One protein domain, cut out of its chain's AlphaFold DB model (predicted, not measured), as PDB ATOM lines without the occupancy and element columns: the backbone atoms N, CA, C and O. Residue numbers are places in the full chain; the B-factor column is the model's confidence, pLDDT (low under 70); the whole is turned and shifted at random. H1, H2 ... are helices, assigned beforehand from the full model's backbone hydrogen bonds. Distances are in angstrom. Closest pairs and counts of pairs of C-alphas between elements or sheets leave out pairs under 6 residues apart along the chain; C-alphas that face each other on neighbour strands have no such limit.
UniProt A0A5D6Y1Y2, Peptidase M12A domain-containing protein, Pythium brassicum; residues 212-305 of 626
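This is residues 212 to 305 of the 626 residues of the protein "Peptidase M12A domain-containing protein" of Pythium brassicum (UniProt A0A5D6Y1Y2). There is little regular structure: long loops wind into a rounded body, with two single short helices, H1 and H2, on opposite sides of it. Residues 221 to 222, near the middle, pair antiparallel with residues 260 to 261. The printed part has 94 residues, with H1 then H2 and no named strand; the class is all helix, though the named elements hold only 8 residues. It is compact, radius of gyration of the C-alphas 12.7 A, spanning 36 by 29 by 26 A.

H1, residues 232 to 235, is apart from H2, residues 293 to 296. Both are too short for an O i to N i+4 pair; in each, the one O i to N i+3 pair is within hydrogen-bond range.

H1 begins at C-alpha 232 (192.017, 105.530, 89.227) and measures 5.5 A. H2 measures 5.8 A and ends at C-alpha 296 (191.033, 112.891, 110.500).

The C-alphas farthest apart, Asn 280 and Val 302, are 38.9 A apart. The 57-residue link from H1 to H2 is long. The printed part has no cut. Its mean pLDDT is 83.6; residues 225 to 227, 229 to 233, 239 to 244 and 276 are under 70.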
ATOM      1  N   GLU A 212     193.398 102.253 103.272       86.94
ATOM      2  CA  GLU A 212     192.147 102.266 104.035       86.94
ATOM      3  C   GLU A 212     190.965 102.855 103.243       86.94
ATOM      4  O   GLU A 212     189.806 102.511 103.470       86.94
ATOM      5  N   HIS A 213     191.226 103.743 102.280       85.25
ATOM      6  CA  HIS A 213     190.165 104.306 101.451       85.25
ATOM      7  C   HIS A 213     189.674 103.355 100.354       85.25
ATOM      8  O   HIS A 213     188.720 103.731  99.681       85.25
ATOM      9  N   THR A 214     190.230 102.154 100.156       81.75
ATOM     10  CA  THR A 214     189.588 101.115  99.319       81.75
ATOM     11  C   THR A 214     188.571 100.282 100.112       81.75
ATOM     12  O   THR A 214     187.839  99.485  99.530       81.75
ATOM     13  N   HIS A 215     188.439 100.501 101.428       82.00
ATOM     14  CA  HIS A 215     187.478  99.798 102.282       82.00
ATOM     15  C   HIS A 215     186.029  99.911 101.738       82.00
ATOM     16  O   HIS A 215     185.572 101.026 101.452       82.00
ATOM     17  N   PRO A 216     185.244  98.811 101.660       72.69
ATOM     18  CA  PRO A 216     183.921  98.810 101.020       72.69
ATOM     19  C   PRO A 216     182.950  99.840 101.621       72.69
ATOM     20  O   PRO A 216     182.135 100.442 100.922       72.69
ATOM     21  N   GLN A 217     183.052 100.055 102.937       77.25
ATOM     22  CA  GLN A 217     182.217 100.977 103.719       77.25
ATOM     23  C   GLN A 217     182.867 102.358 103.956       77.25
ATOM     24  O   GLN A 217     182.517 103.029 104.925       77.25
ATOM     25  N   ARG A 218     183.846 102.775 103.135       86.19
ATOM     26  CA  ARG A 218     184.516 104.086 103.267       86.19
ATOM     27  C   ARG A 218     183.518 105.243 103.363       86.19
ATOM     28  O   ARG A 218     182.527 105.261 102.641       86.19
ATOM     29  N   GLU A 219     183.810 106.247 104.192       89.31
ATOM     30  CA  GLU A 219     182.951 107.438 104.359       89.31
ATOM     31  C   GLU A 219     183.388 108.653 103.514       89.31
ATOM     32  O   GLU A 219     182.799 109.730 103.610       89.31
ATOM     33  N   VAL A 220     184.446 108.511 102.713       92.38
ATOM     34  CA  VAL A 220     185.063 109.593 101.929       92.38
ATOM     35  C   VAL A 220     184.524 109.688 100.503       92.38
ATOM     36  O   VAL A 220     184.209 108.681  99.874       92.38
ATOM     37  N   ILE A 221     184.497 110.915  99.977       92.44
ATOM     38  CA  ILE A 221     184.325 111.199  98.547       92.44
ATOM     39  C   ILE A 221     185.683 111.440  97.882       92.44
ATOM     40  O   ILE A 221     186.597 111.996  98.496       92.44
ATOM     41  N   ILE A 222     185.790 111.044  96.615       90.06
ATOM     42  CA  ILE A 222     186.964 111.246  95.759       90.06
ATOM     43  C   ILE A 222     186.703 112.480  94.898       90.06
ATOM     44  O   ILE A 222     185.728 112.509  94.157       90.06
ATOM     45  N   LEU A 223     187.538 113.513  94.986       87.75
ATOM     46  CA  LEU A 223     187.354 114.762  94.245       87.75
ATOM     47  C   LEU A 223     187.804 114.619  92.790       87.75
ATOM     48  O   LEU A 223     188.919 114.983  92.422       87.75
ATOM     49  N   THR A 224     186.885 114.165  91.944       70.94
ATOM     50  CA  THR A 224     187.039 114.129  90.482       70.94
ATOM     51  C   THR A 224     186.847 115.514  89.830       70.94
ATOM     52  O   THR A 224     186.510 115.593  88.651       70.94
ATOM     53  N   ASP A 225     186.989 116.612  90.591       64.69
ATOM     54  CA  ASP A 225     186.948 118.000  90.090       64.69
ATOM     55  C   ASP A 225     188.310 118.502  89.566       64.69
ATOM     56  O   ASP A 225     188.417 119.595  89.007       64.69
ATOM     57  N   SER A 226     189.330 117.653  89.686       57.75
ATOM     58  CA  SER A 226     190.649 117.745  89.062       57.75
ATOM     59  C   SER A 226     191.098 116.351  88.613       57.75
ATOM     60  O   SER A 226     190.609 115.355  89.147       57.75
ATOM     61  N   ASP A 227     192.038 116.272  87.666       65.44
ATOM     62  CA  ASP A 227     192.695 115.005  87.318       65.44
ATOM     63  C   ASP A 227     193.302 114.355  88.576       65.44
ATOM     64  O   ASP A 227     193.932 115.035  89.393       65.44
ATOM     65  N   LEU A 228     193.069 113.049  88.757       70.00
ATOM     66  CA  LEU A 228     193.512 112.325  89.951       70.00
ATOM     67  C   LEU A 228     195.049 112.204  89.966       70.00
ATOM     68  O   LEU A 228     195.637 111.874  88.935       70.00
ATOM     69  N   PRO A 229     195.716 112.445  91.112       69.81
ATOM     70  CA  PRO A 229     197.180 112.443  91.194       69.81
ATOM     71  C   PRO A 229     197.823 111.056  91.031       69.81
ATOM     72  O   PRO A 229     199.012 110.985  90.731       69.81
ATOM     73  N   VAL A 230     197.061 109.970  91.192       69.94
ATOM     74  CA  VAL A 230     197.491 108.586  90.912       69.94
ATOM     75  C   VAL A 230     196.438 107.855  90.069       69.94
ATOM     76  O   VAL A 230     195.344 108.372  89.839       69.94
ATOM     77  N   SER A 231     196.760 106.652  89.575       69.19
ATOM     78  CA  SER A 231     195.837 105.835  88.766       69.19
ATOM     79  C   SER A 231     194.488 105.628  89.466       69.19
ATOM     80  O   SER A 231     194.466 105.305  90.655       69.19
ATOM     81  N   ALA A 232     193.380 105.740  88.721       69.94
ATOM     82  CA  ALA A 232     192.017 105.530  89.227       69.94
ATOM     83  C   ALA A 232     191.822 104.145  89.883       69.94
ATOM     84  O   ALA A 232     190.986 104.005  90.773       69.94
ATOM     85  N   ALA A 233     192.646 103.159  89.505       68.00
ATOM     86  CA  ALA A 233     192.728 101.849  90.146       68.00
ATOM     87  C   ALA A 233     192.907 101.935  91.675       68.00
ATOM     88  O   ALA A 233     192.126 101.316  92.390       68.00
ATOM     89  N   ASN A 234     193.818 102.782  92.181       72.38
ATOM     90  CA  ASN A 234     194.074 102.957  93.625       72.38
ATOM     91  C   ASN A 234     192.845 103.469  94.410       72.38
ATOM     92  O   ASN A 234     192.888 103.559  95.631       72.38
ATOM     93  N   TYR A 235     191.759 103.864  93.734       77.25
ATOM     94  CA  TYR A 235     190.540 104.395  94.349       77.25
ATOM     95  C   TYR A 235     189.324 103.467  94.205       77.25
ATOM     96  O   TYR A 235     188.252 103.807  94.717       77.25
ATOM     97  N   ALA A 236     189.438 102.314  93.538       76.69
ATOM     98  CA  ALA A 236     188.372 101.306  93.539       76.69
ATOM     99  C   ALA A 236     188.133 100.765  94.966       76.69
ATOM    100  O   ALA A 236     188.870 101.101  95.900       76.69
ATOM    101  N   LYS A 237     187.071  99.988  95.176       73.75
ATOM    102  CA  LYS A 237     186.817  99.319  96.455       73.75
ATOM    103  C   LYS A 237     187.263  97.869  96.402       73.75
ATOM    104  O   LYS A 237     187.038  97.169  95.416       73.75
ATOM    105  N   GLU A 238     187.806  97.398  97.516       71.00
ATOM    106  CA  GLU A 238     187.843  95.964  97.782       71.00
ATOM    107  C   GLU A 238     186.407  95.442  97.930       71.00
ATOM    108  O   GLU A 238     185.498  96.159  98.359       71.00
ATOM    109  N   THR A 239     186.187  94.175  97.582       62.94
ATOM    110  CA  THR A 239     184.855  93.555  97.660       62.94
ATOM    111  C   THR A 239     184.403  93.314  99.099       62.94
ATOM    112  O   THR A 239     183.208  93.339  99.385       62.94
ATOM    113  N   GLU A 240     185.354  93.080 100.005       56.22
ATOM    114  CA  GLU A 240     185.123  92.699 101.398       56.22
ATOM    115  C   GLU A 240     186.162  93.361 102.315       56.22
ATOM    116  O   GLU A 240     187.282  93.656 101.900       56.22
ATOM    117  N   ALA A 241     185.801  93.574 103.581       61.09
ATOM    118  CA  ALA A 241     186.728  93.941 104.648       61.09
ATOM    119  C   ALA A 241     186.373  93.114 105.885       61.09
ATOM    120  O   ALA A 241     185.253  93.193 106.387       61.09
ATOM    121  N   ILE A 242     187.312  92.265 106.306       54.84
ATOM    122  CA  ILE A 242     187.008  91.090 107.138       54.84
ATOM    123  C   ILE A 242     187.474  91.282 108.594       54.84
ATOM    124  O   ILE A 242     186.845  90.765 109.510       54.84
ATOM    125  N   PHE A 243     188.533  92.070 108.823       59.50
ATOM    126  CA  PHE A 243     189.212  92.153 110.128       59.50
ATOM    127  C   PHE A 243     188.889  93.398 110.973       59.50
ATOM    128  O   PHE A 243     189.033  93.349 112.194       59.50
ATOM    129  N   LYS A 244     188.464  94.519 110.370       65.44
ATOM    130  CA  LYS A 244     188.143  95.759 111.104       65.44
ATOM    131  C   LYS A 244     187.062  96.602 110.411       65.44
ATOM    132  O   LYS A 244     186.916  96.499 109.195       65.44
ATOM    133  N   PRO A 245     186.344  97.470 111.150       73.25
ATOM    134  CA  PRO A 245     185.626  98.603 110.573       73.25
ATOM    135  C   PRO A 245     186.587  99.651 109.988       73.25
ATOM    136  O   PRO A 245     187.739  99.750 110.409       73.25
ATOM    137  N   TYR A 246     186.059 100.488 109.094       79.38
ATOM    138  CA  TYR A 246     186.763 101.593 108.440       79.38
ATOM    139  C   TYR A 246     187.421 102.572 109.431       79.38
ATOM    140  O   TYR A 246     186.743 103.255 110.206       79.38
ATOM    141  N   ASP A 247     188.747 102.687 109.364       83.50
ATOM    142  CA  ASP A 247     189.571 103.453 110.296       83.50
ATOM    143  C   ASP A 247     190.200 104.687 109.638       83.50
ATOM    144  O   ASP A 247     191.334 104.667 109.166       83.50
ATOM    145  N   LYS A 248     189.490 105.817 109.683       89.69
ATOM    146  CA  LYS A 248     189.974 107.127 109.194       89.69
ATOM    147  C   LYS A 248     191.397 107.476 109.658       89.69
ATOM    148  O   LYS A 248     192.111 108.143 108.914       89.69
ATOM    149  N   GLY A 249     191.789 107.040 110.860       91.62
ATOM    150  CA  GLY A 249     193.096 107.305 111.457       91.62
ATOM    151  C   GLY A 249     194.212 106.355 111.014       91.62
ATOM    152  O   GLY A 249     195.349 106.569 111.424       91.62
ATOM    153  N   SER A 250     193.923 105.340 110.195       93.38
ATOM    154  CA  SER A 250     194.911 104.418 109.622       93.38
ATOM    155  C   SER A 250     196.042 105.159 108.907       93.38
ATOM    156  O   SER A 250     195.797 106.100 108.141       93.38
ATOM    157  N   ILE A 251     197.283 104.694 109.084       94.75
ATOM    158  CA  ILE A 251     198.416 105.198 108.292       94.75
ATOM    159  C   ILE A 251     198.277 104.823 106.812       94.75
ATOM    160  O   ILE A 251     198.868 105.466 105.946       94.75
ATOM    161  N   MET A 252     197.450 103.821 106.504       92.94
ATOM    162  CA  MET A 252     197.148 103.372 105.148       92.94
ATOM    163  C   MET A 252     196.108 104.255 104.441       92.94
ATOM    164  O   MET A 252     195.866 104.085 103.250       92.94
ATOM    165  N   HIS A 253     195.486 105.219 105.125       93.19
ATOM    166  CA  HIS A 253     194.486 106.090 104.511       93.19
ATOM    167  C   HIS A 253     195.138 107.191 103.652       93.19
ATOM    168  O   HIS A 253     196.021 107.909 104.127       93.19
ATOM    169  N   TYR A 254     194.691 107.405 102.409       90.94
ATOM    170  CA  TYR A 254     195.101 108.574 101.616       90.94
ATOM    171  C   TYR A 254     194.593 109.907 102.197       90.94
ATOM    172  O   TYR A 254     193.512 109.991 102.783       90.94
ATOM    173  N   GLY A 255     195.360 110.980 102.008       89.19
ATOM    174  CA  GLY A 255     195.012 112.319 102.488       89.19
ATOM    175  C   GLY A 255     194.265 113.200 101.486       89.19
ATOM    176  O   GLY A 255     194.029 112.848 100.331       89.19
ATOM    177  N   ARG A 256     193.966 114.428 101.925       88.19
ATOM    178  CA  ARG A 256     193.359 115.483 101.092       88.19
ATOM    179  C   ARG A 256     194.202 115.860  99.865       88.19
ATOM    180  O   ARG A 256     193.656 116.346  98.878       88.19
ATOM    181  N   THR A 257     195.513 115.635  99.918       86.31
ATOM    182  CA  THR A 257     196.452 115.791  98.795       86.31
ATOM    183  C   THR A 257     196.176 114.811  97.654       86.31
ATOM    184  O   THR A 257     196.268 115.205  96.499       86.31
ATOM    185  N   ALA A 258     195.734 113.587  97.962       86.75
ATOM    186  CA  ALA A 258     195.310 112.588  96.977       86.75
ATOM    187  C   ALA A 258     193.887 112.832  96.427       86.75
ATOM    188  O   ALA A 258     193.361 112.013  95.674       86.75
ATOM    189  N   GLY A 259     193.240 113.937  96.821       90.25
ATOM    190  CA  GLY A 259     191.895 114.308  96.382       90.25
ATOM    191  C   GLY A 259     190.747 113.741  97.223       90.25
ATOM    192  O   GLY A 259     189.600 113.945  96.849       90.25
ATOM    193  N   LEU A 260     190.984 113.068  98.353       91.94
ATOM    194  CA  LEU A 260     189.885 112.560  99.187       91.94
ATOM    195  C   LEU A 260     189.435 113.575 100.243       91.94
ATOM    196  O   LEU A 260     190.237 114.326 100.802       91.94
ATOM    197  N   CYS A 261     188.144 113.581 100.568       94.12
ATOM    198  CA  CYS A 261     187.638 114.311 101.726       94.12
ATOM    199  C   CYS A 261     186.418 113.633 102.353       94.12
ATOM    200  O   CYS A 261     185.693 112.889 101.697       94.12
ATOM    201  N   LEU A 262     186.169 113.913 103.634       95.25
ATOM    202  CA  LEU A 262     184.908 113.540 104.274       95.25
ATOM    203  C   LEU A 262     183.847 114.590 103.899       95.25
ATOM    204  O   LEU A 262     184.132 115.790 104.024       95.25
ATOM    205  N   PRO A 263     182.646 114.195 103.435       95.56
ATOM    206  CA  PRO A 263     181.591 115.138 103.090       95.56
ATOM    207  C   PRO A 263     181.055 115.869 104.332       95.56
ATOM    208  O   PRO A 263     181.307 115.498 105.482       95.56
ATOM    209  N   LYS A 264     180.310 116.949 104.104       95.38
ATOM    210  CA  LYS A 264     179.449 117.552 105.127       95.38
ATOM    211  C   LYS A 264     178.204 116.695 105.355       95.38
ATOM    212  O   LYS A 264     177.696 116.070 104.431       95.38
ATOM    213  N   ASP A 265     177.654 116.791 106.560       93.00
ATOM    214  CA  ASP A 265     176.499 116.003 107.011       93.00
ATOM    215  C   ASP A 265     175.182 116.350 106.284       93.00
ATOM    216  O   ASP A 265     174.221 115.591 106.346       93.00
ATOM    217  N   GLU A 266     175.152 117.471 105.552       92.00
ATOM    218  CA  GLU A 266     174.056 117.864 104.653       92.00
ATOM    219  C   GLU A 266     173.994 117.034 103.351       92.00
ATOM    220  O   GLU A 266     172.996 117.101 102.636       92.00
ATOM    221  N   TYR A 267     175.028 116.236 103.048       90.56
ATOM    222  CA  TYR A 267     175.104 115.413 101.841       90.56
ATOM    223  C   TYR A 267     175.282 113.917 102.174       90.56
ATOM    224  O   TYR A 267     176.346 113.518 102.656       90.56
ATOM    225  N   PRO A 268     174.291 113.049 101.893       89.38
ATOM    226  CA  PRO A 268     174.422 111.617 102.137       89.38
ATOM    227  C   PRO A 268     175.411 111.000 101.142       89.38
ATOM    228  O   PRO A 268     175.242 111.151  99.939       89.38
ATOM    229  N   LEU A 269     176.405 110.242 101.616       85.75
ATOM    230  CA  LEU A 269     177.498 109.723 100.777       85.75
ATOM    231  C   LEU A 269     177.029 109.056  99.466       85.75
ATOM    232  O   LEU A 269     177.615 109.282  98.410       85.75
ATOM    233  N   LYS A 270     175.930 108.292  99.524       84.25
ATOM    234  CA  LYS A 270     175.331 107.586  98.377       84.25
ATOM    235  C   LYS A 270     174.789 108.496  97.262       84.25
ATOM    236  O   LYS A 270     174.419 107.970  96.220       84.25
ATOM    237  N   SER A 271     174.704 109.817  97.454       87.25
ATOM    238  CA  SER A 271     174.351 110.739  96.367       87.25
ATOM    239  C   SER A 271     175.531 111.089  95.467       87.25
ATOM    240  O   SER A 271     175.301 111.637  94.394       87.25
ATOM    241  N   PHE A 272     176.776 110.844  95.886       90.19
ATOM    242  CA  PHE A 272     177.954 111.235  95.112       90.19
ATOM    243  C   PHE A 272     178.364 110.195  94.080       90.19
ATOM    244  O   PHE A 272     178.167 108.995  94.267       90.19
ATOM    245  N   CYS A 273     178.955 110.677  92.989       87.25
ATOM    246  CA  CYS A 273     179.662 109.813  92.063       87.25
ATOM    247  C   CYS A 273     180.958 109.302  92.703       87.25
ATOM    248  O   CYS A 273     181.626 110.009  93.459       87.25
ATOM    249  N   ASP A 274     181.300 108.074  92.352       81.25
ATOM    250  CA  ASP A 274     182.487 107.331  92.765       81.25
ATOM    251  C   ASP A 274     183.185 106.827  91.481       81.25
ATOM    252  O   ASP A 274     182.586 106.881  90.403       81.25
ATOM    253  N   VAL A 275     184.412 106.302  91.551       75.88
ATOM    254  CA  VAL A 275     185.071 105.695  90.367       75.88
ATOM    255  C   VAL A 275     184.315 104.461  89.844       75.88
ATOM    256  O   VAL A 275     184.437 104.095  88.682       75.88
ATOM    257  N   GLU A 276     183.468 103.865  90.687       68.94
ATOM    258  CA  GLU A 276     182.580 102.738  90.365       68.94
ATOM    259  C   GLU A 276     181.131 103.154  90.063       68.94
ATOM    260  O   GLU A 276     180.405 102.430  89.382       68.94
ATOM    261  N   ILE A 277     180.679 104.295  90.600       72.81
ATOM    262  CA  ILE A 277     179.274 104.732  90.576       72.81
ATOM    263  C   ILE A 277     179.194 106.046  89.812       72.81
ATOM    264  O   ILE A 277     179.478 107.120  90.337       72.81
ATOM    265  N   THR A 278     178.824 105.945  88.542       70.25
ATOM    266  CA  THR A 278     179.138 106.967  87.534       70.25
ATOM    267  C   THR A 278     177.911 107.590  86.861       70.25
ATOM    268  O   THR A 278     178.055 108.518  86.060       70.25
ATOM    269  N   THR A 279     176.708 107.105  87.192       74.12
ATOM    270  CA  THR A 279     175.408 107.534  86.645       74.12
ATOM    271  C   THR A 279     174.416 107.849  87.772       74.12
ATOM    272  O   THR A 279     174.521 107.309  88.870       74.12
ATOM    273  N   ASN A 280     173.445 108.735  87.503       83.19
ATOM    274  CA  ASN A 280     172.410 109.174  88.460       83.19
ATOM    275  C   ASN A 280     172.955 109.704  89.806       83.19
ATOM    276  O   ASN A 280     172.304 109.585  90.844       83.19
ATOM    277  N   CYS A 281     174.147 110.303  89.776       87.62
ATOM    278  CA  CYS A 281     174.915 110.735  90.939       87.62
ATOM    279  C   CYS A 281     175.385 112.196  90.799       87.62
ATOM    280  O   CYS A 281     175.439 112.759  89.703       87.62
ATOM    281  N   VAL A 282     175.717 112.825  91.925       88.69
ATOM    282  CA  VAL A 282     176.260 114.185  92.020       88.69
ATOM    283  C   VAL A 282     177.779 114.123  91.892       88.69
ATOM    284  O   VAL A 282     178.434 113.460  92.694       88.69
ATOM    285  N   MET A 283     178.365 114.845  90.936       89.06
ATOM    286  CA  MET A 283     179.827 114.913  90.828       89.06
ATOM    287  C   MET A 283     180.427 115.578  92.087       89.06
ATOM    288  O   MET A 283     180.024 116.692  92.442       89.06
ATOM    289  N   PRO A 284     181.359 114.918  92.798       90.44
ATOM    290  CA  PRO A 284     181.964 115.456  94.013       90.44
ATOM    291  C   PRO A 284     182.911 116.625  93.702       90.44
ATOM    292  O   PRO A 284     183.860 116.486  92.936       90.44
ATOM    293  N   VAL A 285     182.672 117.777  94.340       89.94
ATOM    294  CA  VAL A 285     183.526 118.973  94.255       89.94
ATOM    295  C   VAL A 285     183.959 119.436  95.645       89.94
ATOM    296  O   VAL A 285     183.291 119.158  96.645       89.94
ATOM    297  N   ARG A 286     185.038 120.222  95.722       89.88
ATOM    298  CA  ARG A 286     185.644 120.707  96.987       89.88
ATOM    299  C   ARG A 286     184.677 121.411  97.953       89.88
ATOM    300  O   ARG A 286     184.952 121.461  99.150       89.88
ATOM    301  N   GLN A 287     183.552 121.940  97.466       91.56
ATOM    302  CA  GLN A 287     182.516 122.599  98.279       91.56
ATOM    303  C   GLN A 287     181.672 121.621  99.125       91.56
ATOM    304  O   GLN A 287     181.047 122.037 100.105       91.56
ATOM    305  N   HIS A 288     181.667 120.330  98.776       93.50
ATOM    306  CA  HIS A 288     180.982 119.278  99.534       93.50
ATOM    307  C   HIS A 288     181.797 118.786 100.741       93.50
ATOM    308  O   HIS A 288     181.236 118.170 101.645       93.50
ATOM    309  N   CYS A 289     183.103 119.073 100.784       94.31
ATOM    310  CA  CYS A 289     184.003 118.627 101.845       94.31
ATOM    311  C   CYS A 289     183.746 119.330 103.185       94.31
ATOM    312  O   CYS A 289     183.733 120.560 103.276       94.31
ATOM    313  N   ASN A 290     183.697 118.557 104.269       95.94
ATOM    314  CA  ASN A 290     183.854 119.072 105.622       95.94
ATOM    315  C   ASN A 290     185.352 119.183 105.945       95.94
ATOM    316  O   ASN A 290     186.007 118.201 106.305       95.94
ATOM    317  N   VAL A 291     185.907 120.392 105.819       91.62
ATOM    318  CA  VAL A 291     187.345 120.662 106.030       91.62
ATOM    319  C   VAL A 291     187.838 120.368 107.452       91.62
ATOM    320  O   VAL A 291     189.034 120.165 107.640       91.62
ATOM    321  N   THR A 292     186.943 120.319 108.444       94.56
ATOM    322  CA  THR A 292     187.288 119.984 109.832       94.56
ATOM    323  C   THR A 292     187.354 118.473 110.024       94.56
ATOM    324  O   THR A 292     188.367 117.980 110.513       94.56
ATOM    325  N   LYS A 293     186.334 117.723 109.576       94.44
ATOM    326  CA  LYS A 293     186.352 116.247 109.612       94.44
ATOM    327  C   LYS A 293     187.487 115.680 108.759       94.44
ATOM    328  O   LYS A 293     188.181 114.776 109.198       94.44
ATOM    329  N   THR A 294     187.758 116.276 107.597       94.31
ATOM    330  CA  THR A 294     188.833 115.855 106.673       94.31
ATOM    331  C   THR A 294     190.247 115.923 107.284       94.31
ATOM    332  O   THR A 294     191.165 115.334 106.732       94.31
ATOM    333  N   LYS A 295     190.450 116.562 108.447       94.00
ATOM    334  CA  LYS A 295     191.716 116.468 109.203       94.00
ATOM    335  C   LYS A 295     191.952 115.102 109.869       94.00
ATOM    336  O   LYS A 295     193.033 114.884 110.397       94.00
ATOM    337  N   GLN A 296     190.948 114.225 109.895       93.94
ATOM    338  CA  GLN A 296     191.033 112.891 110.500       93.94
ATOM    339  C   GLN A 296     191.715 111.858 109.592       93.94
ATOM    340  O   GLN A 296     192.104 110.817 110.100       93.94
ATOM    341  N   ILE A 297     191.843 112.137 108.287       94.69
ATOM    342  CA  ILE A 297     192.373 111.212 107.273       94.69
ATOM    343  C   ILE A 297     193.728 111.670 106.725       94.69
ATOM    344  O   ILE A 297     194.006 112.868 106.655       94.69
ATOM    345  N   GLY A 298     194.547 110.720 106.264       93.38
ATOM    346  CA  GLY A 298     195.824 111.018 105.605       93.38
ATOM    347  C   GLY A 298     196.996 111.302 106.539       93.38
ATOM    348  O   GLY A 298     197.942 111.966 106.126       93.38
ATOM    349  N   GLN A 299     196.935 110.845 107.792       95.06
ATOM    350  CA  GLN A 299     198.062 110.957 108.718       95.06
ATOM    351  C   GLN A 299     199.215 110.018 108.306       95.06
ATOM    352  O   GLN A 299     198.991 108.972 107.693       95.06
ATOM    353  N   ARG A 300     200.453 110.415 108.614       94.56
ATOM    354  CA  ARG A 300     201.698 109.670 108.340       94.56
ATOM    355  C   ARG A 300     202.648 109.779 109.539       94.56
ATOM    356  O   ARG A 300     203.791 110.196 109.409       94.56
ATOM    357  N   SER A 301     202.140 109.504 110.737       92.44
ATOM    358  CA  SER A 301     202.859 109.736 112.001       92.44
ATOM    359  C   SER A 301     202.901 108.520 112.923       92.44
ATOM    360  O   SER A 301     203.883 108.353 113.637       92.44
ATOM    361  N   VAL A 302     201.861 107.681 112.930       93.25
ATOM    362  CA  VAL A 302     201.762 106.481 113.784       93.25
ATOM    363  C   VAL A 302     200.962 105.381 113.090       93.25
ATOM    364  O   VAL A 302     200.113 105.682 112.257       93.25
ATOM    365  N   LEU A 303     201.168 104.118 113.469       93.12
ATOM    366  CA  LEU A 303     200.187 103.062 113.195       93.12
ATOM    367  C   LEU A 303     198.916 103.319 114.010       93.12
ATOM    368  O   LEU A 303     198.999 103.706 115.179       93.12
ATOM    369  N   SER A 304     197.741 103.088 113.424       93.44
ATOM    370  CA  SER A 304     196.495 103.113 114.190       93.44
ATOM    371  C   SER A 304     196.283 101.808 114.969       93.44
ATOM    372  O   SER A 304     196.903 100.777 114.697       93.44
ATOM    373  N   ALA A 305     195.339 101.819 115.914       86.81
ATOM    374  CA  ALA A 305     194.889 100.589 116.564       86.81
ATOM    375  C   ALA A 305     194.259  99.602 115.560       86.81
ATOM    376  O   ALA A 305     194.411  98.394 115.717       86.81
TER     377      ALA A 305